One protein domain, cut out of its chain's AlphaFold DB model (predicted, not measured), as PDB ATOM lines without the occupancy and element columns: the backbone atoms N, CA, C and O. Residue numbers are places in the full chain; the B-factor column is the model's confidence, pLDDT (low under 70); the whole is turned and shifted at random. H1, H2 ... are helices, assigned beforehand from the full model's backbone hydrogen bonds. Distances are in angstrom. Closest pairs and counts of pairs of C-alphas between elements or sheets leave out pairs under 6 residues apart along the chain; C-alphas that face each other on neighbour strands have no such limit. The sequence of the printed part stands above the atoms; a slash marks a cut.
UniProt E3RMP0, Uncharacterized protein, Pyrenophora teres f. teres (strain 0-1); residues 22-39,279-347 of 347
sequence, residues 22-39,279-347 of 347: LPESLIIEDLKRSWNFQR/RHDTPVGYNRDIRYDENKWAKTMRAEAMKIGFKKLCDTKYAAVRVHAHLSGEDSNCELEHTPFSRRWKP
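What this domain is: This is residues 22 to 39 and 279 to 347 of the 347 residues of an uncharacterized protein of Pyrenophora teres f. teres (strain 0-1) (UniProt E3RMP0). Three crossed helices, H1, H3 and H4, pack into a small body, with short H2 at the start of H3 and a tail whose residues 339 to 347 stick out. The printed part has 87 residues with four named helices, H1 to H4 in order, and no named strand: all helix. It is only just compact, close to loose, with a radius of gyration of the C-alphas of 14.0 A and spans of 43 by 31 by 20 A.

How they stand to each other: H1, residues 24 to 39, touches H3, residues 294 to 308, at a steep tilt of 59 degrees, opposite ways; the closest C-alphas, of Leu 31 and Ala 298, are 5.4 A apart. H1 also touches H4, residues 314 to 328, at a steep tilt of 56 degrees, opposite ways, closest at the C-alphas of Asp 30 and Ala 319, 5.6 A. H2, residues 288 to 292, and H3 only just touch, with 3 pairs of C-alphas within 8 A, only at the corner; Ile 290 and Trp 297 have the closest C-alphas, 5.2 A, and H3 takes part with residues 296 to 297 alone. H3, with residues 301 to 305 alone, touches residues 315 to 316 of H4, about perpendicular at 89 degrees; the closest C-alphas, of Arg 302 and Thr 316, are 6.6 A apart. H2 and H4 are apart. Every O i to N i+4 pair is within hydrogen-bond range in H1 and H4, 10 of 11 in H3 and 0 of 1 in H2, where 2 of 2 O i to N i+3 pairs are.

Where its parts are: H1 runs 23.0 A from C-alpha 24 at (12.999, -9.804, -53.502), H3 21.1 A, and H4 21.4 A to C-alpha 328 at (24.461, -8.826, -64.858).

The domain as a whole: Residues 40 to 278 are not printed, and C-alphas 39 and 279 are 7.1 A apart across the cut. Residues 329 to 347 hold no named element. No printed residue has a pLDDT under 70.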
ATOM      1  N   LEU A  22      16.271  -4.672 -56.903       89.44
ATOM      2  CA  LEU A  22      16.652  -6.077 -57.031       89.44
ATOM      3  C   LEU A  22      15.487  -7.011 -56.644       89.44
ATOM      4  O   LEU A  22      14.779  -6.745 -55.663       89.44
ATOM      5  N   PRO A  23      15.296  -8.144 -57.355       93.62
ATOM      6  CA  PRO A  23      14.220  -9.083 -57.065       93.62
ATOM      7  C   PRO A  23      14.257  -9.582 -55.617       93.62
ATOM      8  O   PRO A  23      15.252 -10.142 -55.152       93.62
ATOM      9  N   GLU A  24      13.136  -9.419 -54.911       94.31
ATOM     10  CA  GLU A  24      12.999  -9.804 -53.502       94.31
ATOM     11  C   GLU A  24      13.382 -11.263 -53.244       94.31
ATOM     12  O   GLU A  24      14.098 -11.547 -52.282       94.31
ATOM     13  N   SER A  25      12.911 -12.172 -54.098       95.81
ATOM     14  CA  SER A  25      13.162 -13.606 -53.964       95.81
ATOM     15  C   SER A  25      14.656 -13.919 -53.978       95.81
ATOM     16  O   SER A  25      15.120 -14.640 -53.099       95.81
ATOM     17  N   LEU A  26      15.416 -13.310 -54.893       96.12
ATOM     18  CA  LEU A  26      16.856 -13.543 -55.029       96.12
ATOM     19  C   LEU A  26      17.640 -13.006 -53.831       96.12
ATOM     20  O   LEU A  26      18.549 -13.666 -53.341       96.12
ATOM     21  N   ILE A  27      17.261 -11.836 -53.311       96.25
ATOM     22  CA  ILE A  27      17.879 -11.282 -52.099       96.25
ATOM     23  C   ILE A  27      17.619 -12.189 -50.894       96.25
ATOM     24  O   ILE A  27      18.530 -12.449 -50.111       96.25
ATOM     25  N   ILE A  28      16.385 -12.671 -50.728       97.38
ATOM     26  CA  ILE A  28      16.040 -13.577 -49.626       97.38
ATOM     27  C   ILE A  28      16.804 -14.896 -49.760       97.38
ATOM     28  O   ILE A  28      17.335 -15.379 -48.764       97.38
ATOM     29  N   GLU A  29      16.878 -15.476 -50.956       97.25
ATOM     30  CA  GLU A  29      17.626 -16.713 -51.206       97.25
ATOM     31  C   GLU A  29      19.124 -16.553 -50.938       97.25
ATOM     32  O   GLU A  29      19.714 -17.400 -50.265       97.25
ATOM     33  N   ASP A  30      19.737 -15.449 -51.367       96.62
ATOM     34  CA  ASP A  30      21.149 -15.190 -51.080       96.62
ATOM     35  C   ASP A  30      21.397 -14.983 -49.575       96.62
ATOM     36  O   ASP A  30      22.342 -15.541 -49.016       96.62
ATOM     37  N   LEU A  31      20.505 -14.274 -48.874       96.88
ATOM     38  CA  LEU A  31      20.581 -14.141 -47.417       96.88
ATOM     39  C   LEU A  31      20.501 -15.507 -46.722       96.88
ATOM     40  O   LEU A  31      21.304 -15.781 -45.832       96.88
ATOM     41  N   LYS A  32      19.602 -16.397 -47.149       97.12
ATOM     42  CA  LYS A  32      19.536 -17.777 -46.636       97.12
ATOM     43  C   LYS A  32      20.821 -18.559 -46.909       97.12
ATOM     44  O   LYS A  32      21.339 -19.234 -46.020       97.12
ATOM     45  N   ARG A  33      21.391 -18.426 -48.113       95.44
ATOM     46  CA  ARG A  33      22.697 -19.014 -48.453       95.44
ATOM     47  C   ARG A  33      23.792 -18.485 -47.520       95.44
ATOM     48  O   ARG A  33      24.551 -19.283 -46.981       95.44
ATOM     49  N   SER A  34      23.833 -17.175 -47.266       94.81
ATOM     50  CA  SER A  34      24.765 -16.544 -46.316       94.81
ATOM     51  C   SER A  34      24.567 -17.061 -44.887       94.81
ATOM     52  O   SER A  34      25.541 -17.334 -44.186       94.81
ATOM     53  N   TRP A  35      23.316 -17.257 -44.465       95.38
ATOM     54  CA  TRP A  35      22.977 -17.799 -43.151       95.38
ATOM     55  C   TRP A  35      23.541 -19.217 -42.966       95.38
ATOM     56  O   TRP A  35      24.282 -19.471 -42.015       95.38
ATOM     57  N   ASN A  36      23.303 -20.128 -43.916       93.75
ATOM     58  CA  ASN A  36      23.878 -21.479 -43.864       93.75
ATOM     59  C   ASN A  36      25.410 -21.451 -43.929       93.75
ATOM     60  O   ASN A  36      26.086 -22.095 -43.125       93.75
ATOM     61  N   PHE A  37      25.959 -20.637 -44.831       93.62
ATOM     62  CA  PHE A  37      27.398 -20.489 -45.016       93.62
ATOM     63  C   PHE A  37      28.107 -20.019 -43.735       93.62
ATOM     64  O   PHE A  37      29.153 -20.549 -43.368       93.62
ATOM     65  N   GLN A  38      27.555 -19.046 -43.009       92.81
ATOM     66  CA  GLN A  38      28.162 -18.556 -41.766       92.81
ATOM     67  C   GLN A  38      28.136 -19.605 -40.646       92.81
ATOM     68  O   GLN A  38      29.092 -19.686 -39.871       92.81
ATOM     69  N   ARG A  39      27.082 -20.428 -40.571       94.69
ATOM     70  CA  ARG A  39      27.017 -21.547 -39.617       94.69
ATOM     71  C   ARG A  39      28.113 -22.566 -39.890       94.69
ATOM     72  O   ARG A  39      28.834 -22.949 -38.969       94.69
ATOM     73  N   ARG A 279      25.559 -17.426 -35.340       87.62
ATOM     74  CA  ARG A 279      26.291 -16.198 -34.960       87.62
ATOM     75  C   ARG A 279      25.835 -14.933 -35.701       87.62
ATOM     76  O   ARG A 279      26.543 -13.934 -35.662       87.62
ATOM     77  N   HIS A 280      24.671 -14.970 -36.343       89.94
ATOM     78  CA  HIS A 280      24.174 -13.870 -37.168       89.94
ATOM     79  C   HIS A 280      23.827 -12.631 -36.349       89.94
ATOM     80  O   HIS A 280      23.283 -12.718 -35.237       89.94
ATOM     81  N   ASP A 281      24.064 -11.478 -36.967       87.38
ATOM     82  CA  ASP A 281      23.586 -10.205 -36.463       87.38
ATOM     83  C   ASP A 281      22.056 -10.141 -36.535       87.38
ATOM     84  O   ASP A 281      21.398 -10.755 -37.380       87.38
ATOM     85  N   THR A 282      21.472  -9.401 -35.599       89.88
ATOM     86  CA  THR A 282      20.035  -9.123 -35.548       89.88
ATOM     87  C   THR A 282      19.851  -7.613 -35.615       89.88
ATOM     88  O   THR A 282      20.514  -6.911 -34.844       89.88
ATOM     89  N   PRO A 283      18.973  -7.085 -36.487       89.69
ATOM     90  CA  PRO A 283      18.761  -5.649 -36.547       89.69
ATOM     91  C   PRO A 283      18.223  -5.084 -35.228       89.69
ATOM     92  O   PRO A 283      17.502  -5.755 -34.483       89.69
ATOM     93  N   VAL A 284      18.579  -3.833 -34.929       88.75
ATOM     94  CA  VAL A 284      18.183  -3.160 -33.683       88.75
ATOM     95  C   VAL A 284      16.656  -3.106 -33.576       88.75
ATOM     96  O   VAL A 284      15.973  -2.755 -34.531       88.75
ATOM     97  N   GLY A 285      16.118  -3.450 -32.403       89.38
ATOM     98  CA  GLY A 285      14.673  -3.442 -32.140       89.38
ATOM     99  C   GLY A 285      13.940  -4.745 -32.479       89.38
ATOM    100  O   GLY A 285      12.762  -4.864 -32.152       89.38
ATOM    101  N   TYR A 286      14.616  -5.740 -33.063       91.62
ATOM    102  CA  TYR A 286      14.047  -7.068 -33.309       91.62
ATOM    103  C   TYR A 286      14.424  -8.078 -32.216       91.62
ATOM    104  O   TYR A 286      15.464  -7.957 -31.563       91.62
ATOM    105  N   ASN A 287      13.584  -9.104 -32.022       92.38
ATOM    106  CA  ASN A 287      13.910 -10.215 -31.126       92.38
ATOM    107  C   ASN A 287      15.147 -10.964 -31.659       92.38
ATOM    108  O   ASN A 287      15.196 -11.320 -32.832       92.38
ATOM    109  N   ARG A 288      16.123 -11.246 -30.789       91.06
ATOM    110  CA  ARG A 288      17.332 -12.018 -31.114       91.06
ATOM    111  C   ARG A 288      17.033 -13.435 -31.592       91.06
ATOM    112  O   ARG A 288      17.828 -13.978 -32.350       91.06
ATOM    113  N   ASP A 289      15.896 -14.008 -31.209       93.00
ATOM    114  CA  ASP A 289      15.528 -15.375 -31.594       93.00
ATOM    115  C   ASP A 289      15.274 -15.533 -33.096       93.00
ATOM    116  O   ASP A 289      15.318 -16.650 -33.609       93.00
ATOM    117  N   ILE A 290      15.070 -14.432 -33.838       93.31
ATOM    118  CA  ILE A 290      14.889 -14.512 -35.294       93.31
ATOM    119  C   ILE A 290      16.091 -15.157 -35.982       93.31
ATOM    120  O   ILE A 290      15.914 -15.785 -37.016       93.31
ATOM    121  N   ARG A 291      17.300 -15.034 -35.414       92.69
ATOM    122  CA  ARG A 291      18.529 -15.597 -35.995       92.69
ATOM    123  C   ARG A 291      18.553 -17.125 -36.001       92.69
ATOM    124  O   ARG A 291      19.390 -17.696 -36.690       92.69
ATOM    125  N   TYR A 292      17.664 -17.767 -35.242       93.56
ATOM    126  CA  TYR A 292      17.509 -19.222 -35.186       93.56
ATOM    127  C   TYR A 292      16.498 -19.749 -36.212       93.56
ATOM    128  O   TYR A 292      16.226 -20.942 -36.252       93.56
ATOM    129  N   ASP A 293      15.921 -18.878 -37.037       93.81
ATOM    130  CA  ASP A 293      15.000 -19.249 -38.104       93.81
ATOM    131  C   ASP A 293      15.470 -18.574 -39.392       93.81
ATOM    132  O   ASP A 293      15.319 -17.366 -39.570       93.81
ATOM    133  N   GLU A 294      16.057 -19.370 -40.285       95.38
ATOM    134  CA  GLU A 294      16.632 -18.924 -41.557       95.38
ATOM    135  C   GLU A 294      15.663 -18.025 -42.351       95.38
ATOM    136  O   GLU A 294      16.031 -16.955 -42.847       95.38
ATOM    137  N   ASN A 295      14.384 -18.415 -42.416       96.25
ATOM    138  CA  ASN A 295      13.360 -17.689 -43.159       96.25
ATOM    139  C   ASN A 295      13.005 -16.362 -42.490       96.25
ATOM    140  O   ASN A 295      12.898 -15.337 -43.170       96.25
ATOM    141  N   LYS A 296      12.779 -16.372 -41.170       96.25
ATOM    142  CA  LYS A 296      12.449 -15.147 -40.429       96.25
ATOM    143  C   LYS A 296      13.618 -14.175 -40.432       96.25
ATOM    144  O   LYS A 296      13.390 -12.982 -40.631       96.25
ATOM    145  N   TRP A 297      14.841 -14.669 -40.253       96.94
ATOM    146  CA  TRP A 297      16.051 -13.857 -40.301       96.94
ATOM    147  C   TRP A 297      16.198 -13.175 -41.664       96.94
ATOM    148  O   TRP A 297      16.219 -11.948 -41.716       96.94
ATOM    149  N   ALA A 298      16.181 -13.932 -42.768       97.19
ATOM    150  CA  ALA A 298      16.368 -13.378 -44.112       97.19
ATOM    151  C   ALA A 298      15.300 -12.328 -44.468       97.19
ATOM    152  O   ALA A 298      15.622 -11.234 -44.937       97.19
ATOM    153  N   LYS A 299      14.022 -12.617 -44.174       96.75
ATOM    154  CA  LYS A 299      12.917 -11.666 -44.391       96.75
ATOM    155  C   LYS A 299      13.072 -10.401 -43.549       96.75
ATOM    156  O   LYS A 299      12.827  -9.305 -44.047       96.75
ATOM    157  N   THR A 300      13.491 -10.541 -42.293       96.62
ATOM    158  CA  THR A 300      13.688  -9.403 -41.387       96.62
ATOM    159  C   THR A 300      14.855  -8.530 -41.830       96.62
ATOM    160  O   THR A 300      14.705  -7.314 -41.897       96.62
ATOM    161  N   MET A 301      15.988  -9.139 -42.188       96.31
ATOM    162  CA  MET A 301      17.160  -8.428 -42.700       96.31
ATOM    163  C   MET A 301      16.799  -7.606 -43.936       96.31
ATOM    164  O   MET A 301      17.087  -6.411 -43.977       96.31
ATOM    165  N   ARG A 302      16.092  -8.206 -44.904       95.12
ATOM    166  CA  ARG A 302      15.605  -7.483 -46.086       95.12
ATOM    167  C   ARG A 302      14.648  -6.351 -45.710       95.12
ATOM    168  O   ARG A 302      14.832  -5.225 -46.165       95.12
ATOM    169  N   ALA A 303      13.622  -6.638 -44.910       94.81
ATOM    170  CA  ALA A 303      12.615  -5.647 -44.542       94.81
ATOM    171  C   ALA A 303      13.242  -4.440 -43.833       94.81
ATOM    172  O   ALA A 303      12.841  -3.306 -44.079       94.81
ATOM    173  N   GLU A 304      14.242  -4.670 -42.985       95.69
ATOM    174  CA  GLU A 304      14.964  -3.588 -42.331       95.69
ATOM    175  C   GLU A 304      15.878  -2.838 -43.305       95.69
ATOM    176  O   GLU A 304      15.869  -1.607 -43.315       95.69
ATOM    177  N   ALA A 305      16.587  -3.540 -44.194       93.69
ATOM    178  CA  ALA A 305      17.376  -2.912 -45.252       93.69
ATOM    179  C   ALA A 305      16.543  -1.993 -46.159       93.69
ATOM    180  O   ALA A 305      17.029  -0.927 -46.523       93.69
ATOM    181  N   MET A 306      15.281  -2.328 -46.449       93.38
ATOM    182  CA  MET A 306      14.371  -1.439 -47.190       93.38
ATOM    183  C   MET A 306      14.049  -0.138 -46.440       93.38
ATOM    184  O   MET A 306      13.773   0.878 -47.068       93.38
ATOM    185  N   LYS A 307      14.074  -0.141 -45.099       93.25
ATOM    186  CA  LYS A 307      13.799   1.059 -44.292       93.25
ATOM    187  C   LYS A 307      15.029   1.936 -44.124       93.25
ATOM    188  O   LYS A 307      14.937   3.157 -44.197       93.25
ATOM    189  N   ILE A 308      16.172   1.320 -43.823       91.31
ATOM    190  CA  ILE A 308      17.374   2.055 -43.405       91.31
ATOM    191  C   ILE A 308      18.446   2.134 -44.498       91.31
ATOM    192  O   ILE A 308      19.395   2.908 -44.343       91.31
ATOM    193  N   GLY A 309      18.279   1.384 -45.587       89.81
ATOM    194  CA  GLY A 309      19.187   1.252 -46.721       89.81
ATOM    195  C   GLY A 309      20.053  -0.011 -46.645       89.81
ATOM    196  O   GLY A 309      20.666  -0.300 -45.612       89.81
ATOM    197  N   PHE A 310      20.198  -0.714 -47.775       89.25
ATOM    198  CA  PHE A 310      20.967  -1.966 -47.899       89.25
ATOM    199  C   PHE A 310      22.428  -1.862 -47.458       89.25
ATOM    200  O   PHE A 310      23.006  -2.848 -47.011       89.25
ATOM    201  N   LYS A 311      23.031  -0.670 -47.542       84.69
ATOM    202  CA  LYS A 311      24.437  -0.430 -47.173       84.69
ATOM    203  C   LYS A 311      24.688  -0.421 -45.662       84.69
ATOM    204  O   LYS A 311      25.848  -0.479 -45.263       84.69
ATOM    205  N   LYS A 312      23.641  -0.308 -44.833       87.19
ATOM    206  CA  LYS A 312      23.778  -0.215 -43.369       87.19
ATOM    207  C   LYS A 312      23.864  -1.570 -42.671       87.19
ATOM    208  O   LYS A 312      24.396  -1.624 -41.567       87.19
ATOM    209  N   LEU A 313      23.377  -2.641 -43.297       89.19
ATOM    210  CA  LEU A 313      23.483  -4.004 -42.776       89.19
ATOM    211  C   LEU A 313      24.453  -4.802 -43.653       89.19
ATOM    212  O   LEU A 313      24.321  -4.842 -44.875       89.19
ATOM    213  N   CYS A 314      25.454  -5.417 -43.021       88.94
ATOM    214  CA  CYS A 314      26.568  -6.061 -43.715       88.94
ATOM    215  C   CYS A 314      26.092  -7.196 -44.641       88.94
ATOM    216  O   CYS A 314      26.434  -7.213 -45.823       88.94
ATOM    217  N   ASP A 315      25.233  -8.087 -44.135       91.25
ATOM    218  CA  ASP A 315      24.705  -9.215 -44.909       91.25
ATOM    219  C   ASP A 315      23.857  -8.773 -46.102       91.25
ATOM    220  O   ASP A 315      24.036  -9.285 -47.203       91.25
ATOM    221  N   THR A 316      22.971  -7.785 -45.926       92.44
ATOM    222  CA  THR A 316      22.117  -7.315 -47.028       92.44
ATOM    223  C   THR A 316      22.925  -6.594 -48.091       92.44
ATOM    224  O   THR A 316      22.638  -6.735 -49.274       92.44
ATOM    225  N   LYS A 317      23.961  -5.854 -47.686       90.50
ATOM    226  CA  LYS A 317      24.887  -5.195 -48.604       90.50
ATOM    227  C   LYS A 317      25.567  -6.213 -49.519       90.50
ATOM    228  O   LYS A 317      25.568  -6.026 -50.732       90.50
ATOM    229  N   TYR A 318      26.152  -7.270 -48.953       91.25
ATOM    230  CA  TYR A 318      26.845  -8.285 -49.750       91.25
ATOM    231  C   TYR A 318      25.882  -9.138 -50.572       91.25
ATOM    232  O   TYR A 318      26.192  -9.442 -51.722       91.25
ATOM    233  N   ALA A 319      24.704  -9.457 -50.030       93.44
ATOM    234  CA  ALA A 319      23.672 -10.163 -50.780       93.44
ATOM    235  C   ALA A 319      23.244  -9.378 -52.021       93.44
ATOM    236  O   ALA A 319      23.190  -9.919 -53.119       93.44
ATOM    237  N   ALA A 320      23.028  -8.073 -51.874       92.12
ATOM    238  CA  ALA A 320      22.615  -7.229 -52.981       92.12
ATOM    239  C   ALA A 320      23.702  -7.094 -54.065       92.12
ATOM    240  O   ALA A 320      23.385  -7.102 -55.252       92.12
ATOM    241  N   VAL A 321      24.985  -7.049 -53.681       90.62
ATOM    242  CA  VAL A 321      26.102  -7.056 -54.644       90.62
ATOM    243  C   VAL A 321      26.206  -8.388 -55.389       90.62
ATOM    244  O   VAL A 321      26.318  -8.372 -56.612       90.62
ATOM    245  N   ARG A 322      26.107  -9.531 -54.694       92.56
ATOM    246  CA  ARG A 322      26.107 -10.855 -55.343       92.56
ATOM    247  C   ARG A 322      24.931 -11.030 -56.301       92.56
ATOM    248  O   ARG A 322      25.131 -11.452 -57.434       92.56
ATOM    249  N   VAL A 323      23.721 -10.658 -55.876       93.25
ATOM    250  CA  VAL A 323      22.516 -10.754 -56.715       93.25
ATOM    251  C   VAL A 323      22.630  -9.859 -57.948       93.25
ATOM    252  O   VAL A 323      22.317 -10.307 -59.048       93.25
ATOM    253  N   HIS A 324      23.116  -8.625 -57.798       91.12
ATOM    254  CA  HIS A 324      23.339  -7.738 -58.939       91.12
ATOM    255  C   HIS A 324      24.362  -8.313 -59.931       91.12
ATOM    256  O   HIS A 324      24.100  -8.321 -61.133       91.12
ATOM    257  N   ALA A 325      25.507  -8.800 -59.440       89.38
ATOM    258  CA  ALA A 325      26.541  -9.409 -60.278       89.38
ATOM    259  C   ALA A 325      25.981 -10.610 -61.056       89.38
ATOM    260  O   ALA A 325      26.090 -10.658 -62.280       89.38
ATOM    261  N   HIS A 326      25.250 -11.497 -60.371       90.38
ATOM    262  CA  HIS A 326      24.594 -12.645 -60.991       90.38
ATOM    263  C   HIS A 326      23.607 -12.242 -62.100       90.38
ATOM    264  O   HIS A 326      23.650 -12.799 -63.193       90.38
ATOM    265  N   LEU A 327      22.748 -11.247 -61.848       90.56
ATOM    266  CA  LEU A 327      21.794 -10.742 -62.846       90.56
ATOM    267  C   LEU A 327      22.473 -10.051 -64.036       90.56
ATOM    268  O   LEU A 327      21.912 -10.029 -65.129       90.56
ATOM    269  N   SER A 328      23.670  -9.506 -63.827       88.12
ATOM    270  CA  SER A 328      24.461  -8.826 -64.858       88.12
ATOM    271  C   SER A 328      25.383  -9.776 -65.633       88.12
ATOM    272  O   SER A 328      26.021  -9.353 -66.592       88.12
ATOM    273  N   GLY A 329      25.459 -11.055 -65.240       86.38
ATOM    274  CA  GLY A 329      26.398 -12.021 -65.813       86.38
ATOM    275  C   GLY A 329      27.865 -11.734 -65.469       86.38
ATOM    276  O   GLY A 329      28.753 -12.162 -66.202       86.38
ATOM    277  N   GLU A 330      28.116 -10.995 -64.386       85.38
ATOM    278  CA  GLU A 330      29.450 -10.645 -63.896       85.38
ATOM    279  C   GLU A 330      29.840 -11.519 -62.697       85.38
ATOM    280  O   GLU A 330      28.991 -11.931 -61.902       85.38
ATOM    281  N   ASP A 331      31.141 -11.755 -62.525       80.12
ATOM    282  CA  ASP A 331      31.662 -12.408 -61.324       80.12
ATOM    283  C   ASP A 331      31.596 -11.448 -60.129       80.12
ATOM    284  O   ASP A 331      32.092 -10.317 -60.174       80.12
ATOM    285  N   SER A 332      31.020 -11.911 -59.019       79.94
ATOM    286  CA  SER A 332      31.042 -11.152 -57.773       79.94
ATOM    287  C   SER A 332      32.397 -11.289 -57.084       79.94
ATOM    288  O   SER A 332      32.858 -12.379 -56.764       79.94
ATOM    289  N   ASN A 333      33.009 -10.166 -56.731       79.75
ATOM    290  CA  ASN A 333      34.180 -10.128 -55.851       79.75
ATOM    291  C   ASN A 333      33.832 -10.294 -54.355       79.75
ATOM    292  O   ASN A 333      34.712 -10.164 -53.505       79.75
ATOM    293  N   CYS A 334      32.565 -10.553 -54.012       84.25
ATOM    294  CA  CYS A 334      32.140 -10.893 -52.654       84.25
ATOM    295  C   CYS A 334      31.358 -12.213 -52.595       84.25
ATOM    296  O   CYS A 334      30.382 -12.337 -51.840       84.25
ATOM    297  N   GLU A 335      31.775 -13.189 -53.403       88.44
ATOM    298  CA  GLU A 335      31.306 -14.567 -53.287       88.44
ATOM    299  C   GLU A 335      31.517 -15.135 -51.879       88.44
ATOM    300  O   GLU A 335      32.401 -14.733 -51.117       88.44
ATOM    301  N   LEU A 336      30.641 -16.071 -51.518       90.06
ATOM    302  CA  LEU A 336      30.726 -16.778 -50.247       90.06
ATOM    303  C   LEU A 336      31.803 -17.861 -50.350       90.06
ATOM    304  O   LEU A 336      31.549 -18.952 -50.855       90.06
ATOM    305  N   GLU A 337      33.002 -17.556 -49.853       89.56
ATOM    306  CA  GLU A 337      34.141 -18.476 -49.847       89.56
ATOM    307  C   GLU A 337      34.706 -18.677 -48.441       89.56
ATOM    308  O   GLU A 337      34.994 -17.726 -47.706       89.56
ATOM    309  N   HIS A 338      34.875 -19.933 -48.029       88.19
ATOM    310  CA  HIS A 338      35.496 -20.225 -46.744       88.19
ATOM    311  C   HIS A 338      36.992 -19.913 -46.789       88.19
ATOM    312  O   HIS A 338      37.732 -20.462 -47.602       88.19
ATOM    313  N   THR A 339      37.472 -19.111 -45.834       85.56
ATOM    314  CA  THR A 339      38.908 -18.837 -45.667       85.56
ATOM    315  C   THR A 339      39.698 -20.146 -45.622       85.56
ATOM    316  O   THR A 339      39.401 -20.988 -44.772       85.56
ATOM    317  N   PRO A 340      40.735 -20.361 -46.448       86.19
ATOM    318  CA  PRO A 340      41.485 -21.614 -46.434       86.19
ATOM    319  C   PRO A 340      42.112 -21.867 -45.057       86.19
ATOM    320  O   PRO A 340      42.508 -20.933 -44.354       86.19
ATOM    321  N   PHE A 341      42.230 -23.137 -44.652       88.06
ATOM    322  CA  PHE A 341      42.837 -23.483 -43.359       88.06
ATOM    323  C   PHE A 341      44.280 -22.968 -43.241       88.06
ATOM    324  O   PHE A 341      44.710 -22.596 -42.143       88.06
ATOM    325  N   SER A 342      44.980 -22.903 -44.378       88.38
ATOM    326  CA  SER A 342      46.292 -22.295 -44.579       88.38
ATOM    327  C   SER A 342      46.422 -21.825 -46.027       88.38
ATOM    328  O   SER A 342      46.000 -22.527 -46.939       88.38
ATOM    329  N   ARG A 343      47.102 -20.696 -46.260       86.81
ATOM    330  CA  ARG A 343      47.443 -20.219 -47.619       86.81
ATOM    331  C   ARG A 343      48.426 -21.131 -48.362       86.81
ATOM    332  O   ARG A 343      48.699 -20.902 -49.531       86.81
ATOM    333  N   ARG A 344      49.007 -22.115 -47.671       89.31
ATOM    334  CA  ARG A 344      49.961 -23.083 -48.234       89.31
ATOM    335  C   ARG A 344      49.307 -24.409 -48.614       89.31
ATOM    336  O   ARG A 344      50.025 -25.309 -49.035       89.31
ATOM    337  N   TRP A 345      48.003 -24.568 -48.400       90.38
ATOM    338  CA  TRP A 345      47.292 -25.820 -48.639       90.38
ATOM    339  C   TRP A 345      46.209 -25.632 -49.689       90.38
ATOM    340  O   TRP A 345      45.563 -24.585 -49.727       90.38
ATOM    341  N   LYS A 346      46.011 -26.661 -50.512       90.69
ATOM    342  CA  LYS A 346      44.938 -26.738 -51.503       90.69
ATOM    343  C   LYS A 346      44.041 -27.945 -51.218       90.69
ATOM    344  O   LYS A 346      44.593 -29.011 -50.948       90.69
ATOM    345  N   PRO A 347      42.708 -27.776 -51.239       85.75
ATOM    346  CA  PRO A 347      41.751 -28.834 -50.912       85.75
ATOM    347  C   PRO A 347      41.760 -30.025 -51.880       85.75
ATOM    348  O   PRO A 347      41.994 -29.843 -53.095       85.75
TER     349      PRO A 347